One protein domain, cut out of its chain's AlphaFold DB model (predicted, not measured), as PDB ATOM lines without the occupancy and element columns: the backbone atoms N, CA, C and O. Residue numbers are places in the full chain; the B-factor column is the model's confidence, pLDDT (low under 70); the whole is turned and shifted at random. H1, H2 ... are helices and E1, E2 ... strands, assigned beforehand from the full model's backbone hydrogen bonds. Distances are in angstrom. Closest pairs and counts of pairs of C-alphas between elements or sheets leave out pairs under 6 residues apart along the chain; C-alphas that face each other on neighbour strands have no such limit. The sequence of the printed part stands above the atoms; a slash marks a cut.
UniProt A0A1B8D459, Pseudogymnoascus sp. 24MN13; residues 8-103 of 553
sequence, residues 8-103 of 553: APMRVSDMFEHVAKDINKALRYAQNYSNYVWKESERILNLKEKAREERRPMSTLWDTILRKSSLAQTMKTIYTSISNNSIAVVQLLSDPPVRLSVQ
ATOM      1  N   ALA A   8      53.142 119.042 111.618       73.31
ATOM      2  CA  ALA A   8      54.227 118.799 110.676       73.31
ATOM      3  C   ALA A   8      54.491 117.301 110.396       73.31
ATOM      4  O   ALA A   8      54.571 116.958 109.215       73.31
ATOM      5  N   PRO A   9      54.589 116.394 111.393       78.75
ATOM      6  CA  PRO A   9      54.872 114.983 111.118       78.75
ATOM      7  C   PRO A   9      53.743 114.286 110.348       78.75
ATOM      8  O   PRO A   9      54.032 113.541 109.416       78.75
ATOM      9  N   MET A  10      52.473 114.573 110.668       78.25
ATOM     10  CA  MET A  10      51.326 113.999 109.950       78.25
ATOM     11  C   MET A  10      51.328 114.425 108.482       78.25
ATOM     12  O   MET A  10      51.296 113.584 107.593       78.25
ATOM     13  N   ARG A  11      51.504 115.724 108.209       78.06
ATOM     14  CA  ARG A  11      51.539 116.226 106.826       78.06
ATOM     15  C   ARG A  11      52.725 115.688 106.025       78.06
ATOM     16  O   ARG A  11      52.600 115.483 104.822       78.06
ATOM     17  N   VAL A  12      53.877 115.476 106.665       83.75
ATOM     18  CA  VAL A  12      55.036 114.838 106.017       83.75
ATOM     19  C   VAL A  12      54.725 113.381 105.674       83.75
ATOM     20  O   VAL A  12      55.074 112.945 104.577       83.75
ATOM     21  N   SER A  13      54.039 112.658 106.564       84.88
ATOM     22  CA  SER A  13      53.568 111.297 106.292       84.88
ATOM     23  C   SER A  13      52.616 111.265 105.094       84.88
ATOM     24  O   SER A  13      52.871 110.525 104.146       84.88
ATOM     25  N   ASP A  14      51.607 112.142 105.064       83.19
ATOM     26  CA  ASP A  14      50.637 112.228 103.962       83.19
ATOM     27  C   ASP A  14      51.319 112.539 102.620       83.19
ATOM     28  O   ASP A  14      51.008 111.947 101.584       83.19
ATOM     29  N   MET A  15      52.289 113.461 102.620       84.81
ATOM     30  CA  MET A  15      53.091 113.768 101.435       84.81
ATOM     31  C   MET A  15      53.927 112.567 100.990       84.81
ATOM     32  O   MET A  15      54.057 112.305  99.796       84.81
ATOM     33  N   PHE A  16      54.523 111.829 101.921       86.69
ATOM     34  CA  PHE A  16      55.310 110.659 101.561       86.69
ATOM     35  C   PHE A  16      54.431 109.559 100.951       86.69
ATOM     36  O   PHE A  16      54.768 109.015  99.896       86.69
ATOM     37  N   GLU A  17      53.296 109.274 101.584       86.56
ATOM     38  CA  GLU A  17      52.401 108.186 101.210       86.56
ATOM     39  C   GLU A  17      51.689 108.435  99.880       86.56
ATOM     40  O   GLU A  17      51.712 107.560  99.015       86.56
ATOM     41  N   HIS A  18      51.131 109.631  99.680       83.56
ATOM     42  CA  HIS A  18      50.317 109.936  98.498       83.56
ATOM     43  C   HIS A  18      51.088 110.583  97.347       83.56
ATOM     44  O   HIS A  18      50.613 110.591  96.216       83.56
ATOM     45  N   VAL A  19      52.263 111.167  97.612       86.69
ATOM     46  CA  VAL A  19      53.037 111.879  96.585       86.69
ATOM     47  C   VAL A  19      54.342 111.163  96.288       86.69
ATOM     48  O   VAL A  19      54.587 110.744  95.155       86.69
ATOM     49  N   ALA A  20      55.206 111.011  97.294       88.00
ATOM     50  CA  ALA A  20      56.550 110.492  97.065       88.00
ATOM     51  C   ALA A  20      56.536 109.019  96.628       88.00
ATOM     52  O   ALA A  20      57.310 108.638  95.750       88.00
ATOM     53  N   LYS A  21      55.667 108.185  97.211       89.69
ATOM     54  CA  LYS A  21      55.550 106.757  96.878       89.69
ATOM     55  C   LYS A  21      55.140 106.538  95.418       89.69
ATOM     56  O   LYS A  21      55.813 105.788  94.708       89.69
ATOM     57  N   ASP A  22      54.113 107.246  94.958       86.69
ATOM     58  CA  ASP A  22      53.576 107.113  93.598       86.69
ATOM     59  C   ASP A  22      54.548 107.635  92.540       86.69
ATOM     60  O   ASP A  22      54.799 106.964  91.535       86.69
ATOM     61  N   ILE A  23      55.195 108.777  92.801       88.00
ATOM     62  CA  ILE A  23      56.241 109.303  91.914       88.00
ATOM     63  C   ILE A  23      57.422 108.337  91.848       88.00
ATOM     64  O   ILE A  23      57.918 108.053  90.761       88.00
ATOM     65  N   ASN A  24      57.876 107.796  92.981       89.62
ATOM     66  CA  ASN A  24      58.976 106.833  92.987       89.62
ATOM     67  C   ASN A  24      58.621 105.559  92.216       89.62
ATOM     68  O   ASN A  24      59.468 105.027  91.499       89.62
ATOM     69  N   LYS A  25      57.377 105.081  92.320       89.12
ATOM     70  CA  LYS A  25      56.891 103.942  91.535       89.12
ATOM     71  C   LYS A  25      56.925 104.254  90.036       89.12
ATOM     72  O   LYS A  25      57.469 103.458  89.271       89.12
ATOM     73  N   ALA A  26      56.435 105.426  89.630       86.50
ATOM     74  CA  ALA A  26      56.454 105.866  88.235       86.50
ATOM     75  C   ALA A  26      57.883 106.061  87.694       86.50
ATOM     76  O   ALA A  26      58.192 105.611  86.594       86.50
ATOM     77  N   LEU A  27      58.784 106.665  88.474       87.31
ATOM     78  CA  LEU A  27      60.184 106.853  88.086       87.31
ATOM     79  C   LEU A  27      60.941 105.527  87.990       87.31
ATOM     80  O   LEU A  27      61.727 105.352  87.064       87.31
ATOM     81  N   ARG A  28      60.692 104.574  88.899       89.44
ATOM     82  CA  ARG A  28      61.263 103.219  88.815       89.44
ATOM     83  C   ARG A  28      60.790 102.493  87.562       89.44
ATOM     84  O   ARG A  28      61.606 101.876  86.885       89.44
ATOM     85  N   TYR A  29      59.503 102.607  87.239       88.31
ATOM     86  CA  TYR A  29      58.955 102.074  85.997       88.31
ATOM     87  C   TYR A  29      59.648 102.715  84.783       88.31
ATOM     88  O   TYR A  29      60.277 102.013  83.996       88.31
ATOM     89  N   ALA A  30      59.659 104.046  84.681       86.00
ATOM     90  CA  ALA A  30      60.296 104.757  83.569       86.00
ATOM     91  C   ALA A  30      61.803 104.450  83.442       86.00
ATOM     92  O   ALA A  30      62.323 104.328  82.329       86.00
ATOM     93  N   GLN A  31      62.506 104.288  84.568       89.31
ATOM     94  CA  GLN A  31      63.916 103.909  84.593       89.31
ATOM     95  C   GLN A  31      64.133 102.497  84.046       89.31
ATOM     96  O   GLN A  31      65.034 102.316  83.235       89.31
ATOM     97  N   ASN A  32      63.310 101.525  84.444       87.38
ATOM     98  CA  ASN A  32      63.457 100.139  84.007       87.38
ATOM     99  C   ASN A  32      63.260  99.979  82.490       87.38
ATOM    100  O   ASN A  32      63.995  99.239  81.848       87.38
ATOM    101  N   TYR A  33      62.298 100.703  81.909       84.06
ATOM    102  CA  TYR A  33      62.002 100.594  80.477       84.06
ATOM    103  C   TYR A  33      62.927 101.438  79.597       84.06
ATOM    104  O   TYR A  33      63.368 100.983  78.548       84.06
ATOM    105  N   SER A  34      63.235 102.673  80.008       81.94
ATOM    106  CA  SER A  34      63.851 103.658  79.103       81.94
ATOM    107  C   SER A  34      65.147 104.288  79.622       81.94
ATOM    108  O   SER A  34      65.739 105.129  78.931       81.94
ATOM    109  N   ASN A  35      65.616 103.886  80.813       87.75
ATOM    110  CA  ASN A  35      66.711 104.533  81.548       87.75
ATOM    111  C   ASN A  35      66.518 106.057  81.661       87.75
ATOM    112  O   ASN A  35      67.470 106.837  81.582       87.75
ATOM    113  N   TYR A  36      65.260 106.484  81.791       87.12
ATOM    114  CA  TYR A  36      64.859 107.886  81.718       87.12
ATOM    115  C   TYR A  36      65.540 108.761  82.774       87.12
ATOM    116  O   TYR A  36      66.057 109.825  82.443       87.12
ATOM    117  N   VAL A  37      65.590 108.305  84.029       88.19
ATOM    118  CA  VAL A  37      66.168 109.084  85.135       88.19
ATOM    119  C   VAL A  37      67.661 109.297  84.915       88.19
ATOM    120  O   VAL A  37      68.156 110.396  85.152       88.19
ATOM    121  N   TRP A  38      68.358 108.278  84.409       89.75
ATOM    122  CA  TRP A  38      69.771 108.380  84.040       89.75
ATOM    123  C   TRP A  38      70.005 109.397  82.915       89.75
ATOM    124  O   TRP A  38      70.817 110.305  83.055       89.75
ATOM    125  N   LYS A  39      69.253 109.296  81.813       89.25
ATOM    126  CA  LYS A  39      69.396 110.208  80.662       89.25
ATOM    127  C   LYS A  39      69.096 111.662  81.034       89.25
ATOM    128  O   LYS A  39      69.777 112.581  80.581       89.25
ATOM    129  N   GLU A  40      68.066 111.884  81.845       89.06
ATOM    130  CA  GLU A  40      67.696 113.223  82.303       89.06
ATOM    131  C   GLU A  40      68.703 113.784  83.317       89.06
ATOM    132  O   GLU A  40      69.024 114.971  83.252       89.06
ATOM    133  N   SER A  41      69.257 112.962  84.216       90.50
ATOM    134  CA  SER A  41      70.284 113.422  85.161       90.50
ATOM    135  C   SER A  41      71.595 113.778  84.455       90.50
ATOM    136  O   SER A  41      72.150 114.844  84.723       90.50
ATOM    137  N   GLU A  42      72.033 112.967  83.488       93.00
ATOM    138  CA  GLU A  42      73.191 113.245  82.631       93.00
ATOM    139  C   GLU A  42      73.000 114.553  81.850       93.00
ATOM    140  O   GLU A  42      73.874 115.421  81.825       93.00
ATOM    141  N   ARG A  43      71.802 114.771  81.293       89.19
ATOM    142  CA  ARG A  43      71.454 116.023  80.611       89.19
ATOM    143  C   ARG A  43      71.545 117.237  81.539       89.19
ATOM    144  O   ARG A  43      72.052 118.277  81.122       89.19
ATOM    145  N   ILE A  44      71.072 117.129  82.783       90.69
ATOM    146  CA  ILE A  44      71.165 118.216  83.771       90.69
ATOM    147  C   ILE A  44      72.628 118.492  84.142       90.69
ATOM    148  O   ILE A  44      73.009 119.660  84.260       90.69
ATOM    149  N   LEU A  45      73.449 117.452  84.313       91.38
ATOM    150  CA  LEU A  45      74.876 117.592  84.616       91.38
ATOM    151  C   LEU A  45      75.620 118.303  83.480       91.38
ATOM    152  O   LEU A  45      76.250 119.331  83.730       91.38
ATOM    153  N   ASN A  46      75.424 117.872  82.233       92.50
ATOM    154  CA  ASN A  46      76.041 118.499  81.060       92.50
ATOM    155  C   ASN A  46      75.640 119.981  80.913       92.50
ATOM    156  O   ASN A  46      76.451 120.827  80.534       92.50
ATOM    157  N   LEU A  47      74.392 120.337  81.246       89.25
ATOM    158  CA  LEU A  47      73.947 121.738  81.249       89.25
ATOM    159  C   LEU A  47      74.616 122.570  82.351       89.25
ATOM    160  O   LEU A  47      74.910 123.745  82.126       89.25
ATOM    161  N   LYS A  48      74.860 121.981  83.526       88.81
ATOM    162  CA  LYS A  48      75.589 122.640  84.616       88.81
ATOM    163  C   LYS A  48      77.059 122.858  84.262       88.81
ATOM    164  O   LYS A  48      77.574 123.940  84.531       88.81
ATOM    165  N   GLU A  49      77.710 121.880  83.640       90.56
ATOM    166  CA  GLU A  49      79.102 121.995  83.186       90.56
ATOM    167  C   GLU A  49      79.254 123.080  82.121       90.56
ATOM    168  O   GLU A  49      80.042 124.007  82.301       90.56
ATOM    169  N   LYS A  50      78.394 123.076  81.096       88.81
ATOM    170  CA  LYS A  50      78.398 124.115  80.060       88.81
ATOM    171  C   LYS A  50      78.190 125.524  80.627       88.81
ATOM    172  O   LYS A  50      78.855 126.474  80.223       88.81
ATOM    173  N   ALA A  51      77.294 125.682  81.601       86.38
ATOM    174  CA  ALA A  51      77.082 126.976  82.248       86.38
ATOM    175  C   ALA A  51      78.253 127.410  83.142       86.38
ATOM    176  O   ALA A  51      78.477 128.613  83.301       86.38
ATOM    177  N   ARG A  52      79.006 126.452  83.702       86.94
ATOM    178  CA  ARG A  52      80.241 126.710  84.450       86.94
ATOM    179  C   ARG A  52      81.347 127.219  83.527       86.94
ATOM    180  O   ARG A  52      82.022 128.179  83.888       86.94
ATOM    181  N   GLU A  53      81.494 126.620  82.348       90.25
ATOM    182  CA  GLU A  53      82.440 127.061  81.314       90.25
ATOM    183  C   GLU A  53      82.109 128.472  80.813       90.25
ATOM    184  O   GLU A  53      82.975 129.341  80.749       90.25
ATOM    185  N   GLU A  54      80.829 128.735  80.542       88.12
ATOM    186  CA  GLU A  54      80.340 130.017  80.022       88.12
ATOM    187  C   GLU A  54      80.154 131.100  81.113       88.12
ATOM    188  O   GLU A  54      79.717 132.208  80.803       88.12
ATOM    189  N   ARG A  55      80.450 130.799  82.391       85.00
ATOM    190  CA  ARG A  55      80.245 131.673  83.571       85.00
ATOM    191  C   ARG A  55      78.855 132.330  83.628       85.00
ATOM    192  O   ARG A  55      78.718 133.494  84.011       85.00
ATOM    193  N   ARG A  56      77.804 131.595  83.250       82.44
ATOM    194  CA  ARG A  56      76.436 132.137  83.229       82.44
ATOM    195  C   ARG A  56      75.878 132.337  84.642       82.44
ATOM    196  O   ARG A  56      76.154 131.528  85.530       82.44
ATOM    197  N   PRO A  57      75.041 133.368  84.861       84.88
ATOM    198  CA  PRO A  57      74.385 133.561  86.145       84.88
ATOM    199  C   PRO A  57      73.396 132.426  86.431       84.88
ATOM    200  O   PRO A  57      72.652 131.967  85.558       84.88
ATOM    201  N   MET A  58      73.360 132.008  87.696       81.19
ATOM    202  CA  MET A  58      72.601 130.849  88.178       81.19
ATOM    203  C   MET A  58      71.099 130.911  87.824       81.19
ATOM    204  O   MET A  58      70.498 129.888  87.511       81.19
ATOM    205  N   SER A  59      70.491 132.100  87.789       86.81
ATOM    206  CA  SER A  59      69.080 132.297  87.413       86.81
ATOM    207  C   SER A  59      68.761 131.827  85.985       86.81
ATOM    208  O   SER A  59      67.788 131.105  85.776       86.81
ATOM    209  N   THR A  60      69.604 132.177  85.008       86.19
ATOM    210  CA  THR A  60      69.433 131.748  83.607       86.19
ATOM    211  C   THR A  60      69.670 130.253  83.408       86.19
ATOM    212  O   THR A  60      69.031 129.631  82.557       86.19
ATOM    213  N   LEU A  61      70.552 129.654  84.215       87.44
ATOM    214  CA  LEU A  61      70.780 128.212  84.205       87.44
ATOM    215  C   LEU A  61      69.524 127.455  84.649       87.44
ATOM    216  O   LEU A  61      69.124 126.514  83.969       87.44
ATOM    217  N   TRP A  62      68.870 127.884  85.731       86.94
ATOM    218  CA  TRP A  62      67.639 127.244  86.204       86.94
ATOM    219  C   TRP A  62      66.516 127.287  85.166       86.94
ATOM    220  O   TRP A  62      65.891 126.256  84.922       86.94
ATOM    221  N   ASP A  63      66.296 128.426  84.502       87.69
ATOM    222  CA  ASP A  63      65.285 128.517  83.435       87.69
ATOM    223  C   ASP A  63      65.638 127.608  82.244       87.69
ATOM    224  O   ASP A  63      64.785 126.914  81.692       87.69
ATOM    225  N   THR A  64      66.926 127.523  81.898       87.69
ATOM    226  CA  THR A  64      67.406 126.628  80.835       87.69
ATOM    227  C   THR A  64      67.210 125.151  81.195       87.69
ATOM    228  O   THR A  64      66.797 124.365  80.342       87.69
ATOM    229  N   ILE A  65      67.487 124.762  82.446       89.31
ATOM    230  CA  ILE A  65      67.296 123.391  82.940       89.31
ATOM    231  C   ILE A  65      65.814 123.018  82.907       89.31
ATOM    232  O   ILE A  65      65.480 121.944  82.417       89.31
ATOM    233  N   LEU A  66      64.928 123.906  83.362       87.94
ATOM    234  CA  LEU A  66      63.484 123.662  83.358       87.94
ATOM    235  C   LEU A  66      62.923 123.494  81.941       87.94
ATOM    236  O   LEU A  66      62.073 122.642  81.720       87.94
ATOM    237  N   ARG A  67      63.423 124.256  80.961       87.62
ATOM    238  CA  ARG A  67      62.984 124.132  79.558       87.62
ATOM    239  C   ARG A  67      63.493 122.867  78.870       87.62
ATOM    240  O   ARG A  67      62.837 122.375  77.959       87.62
ATOM    241  N   LYS A  68      64.682 122.379  79.242       86.88
ATOM    242  CA  LYS A  68      65.353 121.260  78.554       86.88
ATOM    243  C   LYS A  68      65.155 119.904  79.220       86.88
ATOM    244  O   LYS A  68      65.226 118.894  78.526       86.88
ATOM    245  N   SER A  69      64.977 119.872  80.538       88.00
ATOM    246  CA  SER A  69      64.766 118.637  81.285       88.00
ATOM    247  C   SER A  69      63.296 118.474  81.641       88.00
ATOM    248  O   SER A  69      62.717 119.257  82.398       88.00
ATOM    249  N   SER A  70      62.712 117.398  81.124       86.88
ATOM    250  CA  SER A  70      61.333 117.006  81.412       86.88
ATOM    251  C   SER A  70      61.159 116.602  82.882       86.88
ATOM    252  O   SER A  70      60.144 116.931  83.500       86.88
ATOM    253  N   LEU A  71      62.184 115.987  83.489       88.31
ATOM    254  CA  LEU A  71      62.218 115.663  84.919       88.31
ATOM    255  C   LEU A  71      62.224 116.924  85.799       88.31
ATOM    256  O   LEU A  71      61.485 116.995  86.782       88.31
ATOM    257  N   ALA A  72      63.020 117.937  85.445       87.88
ATOM    258  CA  ALA A  72      63.069 119.189  86.201       87.88
ATOM    259  C   ALA A  72      61.735 119.955  86.126       87.88
ATOM    260  O   ALA A  72      61.236 120.437  87.146       87.88
ATOM    261  N   GLN A  73      61.125 120.014  84.937       88.00
ATOM    262  CA  GLN A  73      59.812 120.631  84.737       88.00
ATOM    263  C   GLN A  73      58.709 119.901  85.516       88.00
ATOM    264  O   GLN A  73      57.859 120.534  86.150       88.00
ATOM    265  N   THR A  74      58.759 118.569  85.523       86.94
ATOM    266  CA  THR A  74      57.879 117.707  86.317       86.94
ATOM    267  C   THR A  74      57.975 118.045  87.804       86.94
ATOM    268  O   THR A  74      56.962 118.337  88.438       86.94
ATOM    269  N   MET A  75      59.192 118.091  88.356       88.50
ATOM    270  CA  MET A  75      59.405 118.360  89.780       88.50
ATOM    271  C   MET A  75      58.924 119.761  90.186       88.50
ATOM    272  O   MET A  75      58.302 119.927  91.236       88.50
ATOM    273  N   LYS A  76      59.135 120.770  89.329       88.75
ATOM    274  CA  LYS A  76      58.596 122.125  89.536       88.75
ATOM    275  C   LYS A  76      57.068 122.136  89.555       88.75
ATOM    276  O   LYS A  76      56.471 122.804  90.401       88.75
ATOM    277  N   THR A  77      56.444 121.422  88.623       87.88
ATOM    278  CA  THR A  77      54.981 121.346  88.510       87.88
ATOM    279  C   THR A  77      54.385 120.675  89.740       87.88
ATOM    280  O   THR A  77      53.438 121.208  90.315       87.88
ATOM    281  N   ILE A  78      54.990 119.580  90.206       88.12
ATOM    282  CA  ILE A  78      54.605 118.888  91.441       88.12
ATOM    283  C   ILE A  78      54.714 119.834  92.638       88.12
ATOM    284  O   ILE A  78      53.743 120.001  93.370       88.12
ATOM    285  N   TYR A  79      55.857 120.505  92.805       88.56
ATOM    286  CA  TYR A  79      56.065 121.433  93.917       88.56
ATOM    287  C   TYR A  79      55.030 122.563  93.924       88.56
ATOM    288  O   TYR A  79      54.391 122.803  94.944       88.56
ATOM    289  N   THR A  80      54.826 123.211  92.773       89.00
ATOM    290  CA  THR A  80      53.898 124.347  92.638       89.00
ATOM    291  C   THR A  80      52.445 123.911  92.839       89.00
ATOM    292  O   THR A  80      51.653 124.620  93.457       89.00
ATOM    293  N   SER A  81      52.083 122.728  92.340       86.38
ATOM    294  CA  SER A  81      50.720 122.207  92.468       86.38
ATOM    295  C   SER A  81      50.421 121.812  93.911       86.38
ATOM    296  O   SER A  81      49.423 122.243  94.479       86.38
ATOM    297  N   ILE A  82      51.331 121.085  94.563       85.75
ATOM    298  CA  ILE A  82      51.167 120.683  95.966       85.75
ATOM    299  C   ILE A  82      51.183 121.903  96.888       85.75
ATOM    300  O   ILE A  82      50.375 121.972  97.815       85.75
ATOM    301  N   SER A  83      52.036 122.901  96.624       85.06
ATOM    302  CA  SER A  83      52.050 124.137  97.413       85.06
ATOM    303  C   SER A  83      50.733 124.906  97.317       85.06
ATOM    304  O   SER A  83      50.299 125.488  98.311       85.06
ATOM    305  N   ASN A  84      50.083 124.861  96.150       84.44
ATOM    306  CA  ASN A  84      48.788 125.490  95.896       84.44
ATOM    307  C   ASN A  84      47.593 124.582  96.240       84.44
ATOM    308  O   ASN A  84      46.450 124.988  96.045       84.44
ATOM    309  N   ASN A  85      47.833 123.373  96.766       79.38
ATOM    310  CA  ASN A  85      46.813 122.351  97.018       79.38
ATOM    311  C   ASN A  85      45.973 122.008  95.767       79.38
ATOM    312  O   ASN A  85      44.766 121.776  95.858       79.38
ATOM    313  N   SER A  86      46.608 121.982  94.596       81.19
ATOM    314  CA  SER A  86      46.035 121.517  93.333       81.19
ATOM    315  C   SER A  86      46.599 120.150  92.944       81.19
ATOM    316  O   SER A  86      47.608 119.688  93.477       81.19
ATOM    317  N   ILE A  87      45.931 119.486  92.002       83.12
ATOM    318  CA  ILE A  87      46.375 118.193  91.473       83.12
ATOM    319  C   ILE A  87      47.566 118.423  90.544       83.12
ATOM    320  O   ILE A  87      47.510 119.281  89.663       83.12
ATOM    321  N   ALA A  88      48.635 117.653  90.737       79.62
ATOM    322  CA  ALA A  88      49.786 117.655  89.849       79.62
ATOM    323  C   ALA A  88      49.581 116.587  88.774       79.62
ATOM    324  O   ALA A  88      49.712 115.396  89.055       79.62
ATOM    325  N   VAL A  89      49.270 117.001  87.547       81.00
ATOM    326  CA  VAL A  89      49.287 116.094  86.396       81.00
ATOM    327  C   VAL A  89      50.646 116.197  85.735       81.00
ATOM    328  O   VAL A  89      51.101 117.271  85.344       81.00
ATOM    329  N   VAL A  90      51.312 115.058  85.655       80.00
ATOM    330  CA  VAL A  90      52.672 114.921  85.171       80.00
ATOM    331  C   VAL A  90      52.677 113.937  84.021       80.00
ATOM    332  O   VAL A  90      52.097 112.856  84.111       80.00
ATOM    333  N   GLN A  91      53.389 114.286  82.958       76.62
ATOM    334  CA  GLN A  91      53.671 113.380  81.859       76.62
ATOM    335  C   GLN A  91      55.182 113.190  81.762       76.62
ATOM    336  O   GLN A  91      55.923 114.122  81.448       76.62
ATOM    337  N   LEU A  92      55.644 111.982  82.067       77.88
ATOM    338  CA  LEU A  92      57.022 111.583  81.828       77.88
ATOM    339  C   LEU A  92      57.139 111.211  80.348       77.88
ATOM    340  O   LEU A  92      56.438 110.318  79.871       77.88
ATOM    341  N   LEU A  93      58.033 111.889  79.626       73.81
ATOM    342  CA  LEU A  93      58.343 111.615  78.217       73.81
ATOM    343  C   LEU A  93      59.242 110.371  78.070       73.81
ATOM    344  O   LEU A  93      60.259 110.401  77.378       73.81
ATOM    345  N   SER A  94      58.907 109.293  78.778       66.25
ATOM    346  CA  SER A  94      59.500 107.973  78.576       66.25
ATOM    347  C   SER A  94      58.866 107.279  77.370       66.25
ATOM    348  O   SER A  94      57.817 107.693  76.884       66.25
ATOM    349  N   ASP A  95      59.502 106.214  76.898       68.94
ATOM    350  CA  ASP A  95      58.934 105.297  75.911       68.94
ATOM    351  C   ASP A  95      58.628 103.970  76.632       68.94
ATOM    352  O   ASP A  95      59.582 103.292  77.036       68.94
ATOM    353  N   PRO A  96      57.355 103.618  76.916       72.25
ATOM    354  CA  PRO A  96      56.110 104.350  76.643       72.25
ATOM    355  C   PRO A  96      55.880 105.563  77.575       72.25
ATOM    356  O   PRO A  96      56.431 105.606  78.685       72.25
ATOM    357  N   PRO A  97      55.064 106.557  77.163       74.81
ATOM    358  CA  PRO A  97      54.812 107.760  77.953       74.81
ATOM    359  C   PRO A  97      53.983 107.427  79.192       74.81
ATOM    360  O   PRO A  97      52.884 106.883  79.100       74.81
ATOM    361  N   VAL A  98      54.500 107.785  80.367       76.75
ATOM    362  CA  VAL A  98      53.822 107.536  81.643       76.75
ATOM    363  C   VAL A  98      53.160 108.819  82.102       76.75
ATOM    364  O   VAL A  98      53.833 109.810  82.396       76.75
ATOM    365  N   ARG A  99      51.832 108.792  82.191       76.88
ATOM    366  CA  ARG A  99      51.049 109.881  82.766       76.88
ATOM    367  C   ARG A  99      50.666 109.544  84.201       76.88
ATOM    368  O   ARG A  99      50.152 108.465  84.474       76.88
ATOM    369  N   LEU A 100      50.939 110.471  85.110       80.69
ATOM    370  CA  LEU A 100      50.694 110.319  86.536       80.69
ATOM    371  C   LEU A 100      49.963 111.554  87.057       80.69
ATOM    372  O   LEU A 100      50.408 112.681  86.858       80.69
ATOM    373  N   SER A 101      48.859 111.335  87.757       83.62
ATOM    374  CA  SER A 101      48.185 112.354  88.554       83.62
ATOM    375  C   SER A 101      48.516 112.123  90.020       83.62
ATOM    376  O   SER A 101      48.296 111.028  90.529       83.62
ATOM    377  N   VAL A 102      49.041 113.141  90.692       83.62
ATOM    378  CA  VAL A 102      49.443 113.058  92.096       83.62
ATOM    379  C   VAL A 102      48.751 114.153  92.891       83.62
ATOM    380  O   VAL A 102      48.691 115.308  92.460       83.62
ATOM    381  N   GLN A 103      48.233 113.802  94.065       83.88
ATOM    382  CA  GLN A 103      47.588 114.746  94.969       83.88
ATOM    383  C   GLN A 103      47.637 114.256  96.413       83.88
ATOM    384  O   GLN A 103      47.708 113.062  96.669       83.88
TER     385      GLN A 103
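AT A GLANCE: This is residues 8 to 103 of the 553 residues of a protein of Pseudogymnoascus sp. 24MN13 (UniProt A0A1B8D459). Picture a V of two arms: H1 and H2 meet at a corner, and H3 and H4 make a smaller V within it. H3 folds back along H2, H4 runs back along H1's arm, and the hairpin E1 and E2 packs over H1 and H4; residues 8 to 13 of H1 stick out. The printed part has 96 residues, with H1, H2, H3, H4, E1 and E2 in that order, mostly helix, the two strands antiparallel. It is only just compact, close to loose, with a radius of gyration of the C-alphas of 14.9 A and spans of 44 by 33 by 20 A.

IN THESE COORDINATES: Find C-alpha 8 at (54.227, 118.799, 110.676); from there H1 runs 36.3 A to residue 34, with a kink of 30 degrees near residue 15. H2, residues 36 to 53, covers 26.0 A. Next come H3, residues 58 to 68, H4, residues 70 to 83, and E1, residues 88 to 92. E2, residues 98 to 102, ends at (49.443, 113.058, 92.096).

HOW THE PARTS SIT: H1 residues 27 to 31 touch H2 only at the corner, about perpendicular at 83 degrees, closest at C-alphas 31 and 37, 5.7 A. The hairpin H2 and H3 touches at C-alphas 44 and 65, 6.5 A, opposite ways at a shallow tilt of 34 degrees, only just short of steep. H3 and H4 touch only at the corner, C-alphas 66 and 73 being closest at 5.0 A. In the hairpin E1 and E2, look for N 90 and O 100, 2.8 A. The closest C-alphas of E2 and H1 are 102 and 19, 5.9 A; those of E1 and H4 are 88 and 78, 5.2 A. H1 and H4 are near each other. Every O i to N i+4 pair is within hydrogen-bond range in H2, H3 and H4, and 21 of 23 in H1.

THE WHOLE: C-alphas 10 and 54 are farthest apart, 44.7 A. The printed part has no cut, its links between elements are tight, and pLDDT is under 70 at residues 94 to 95.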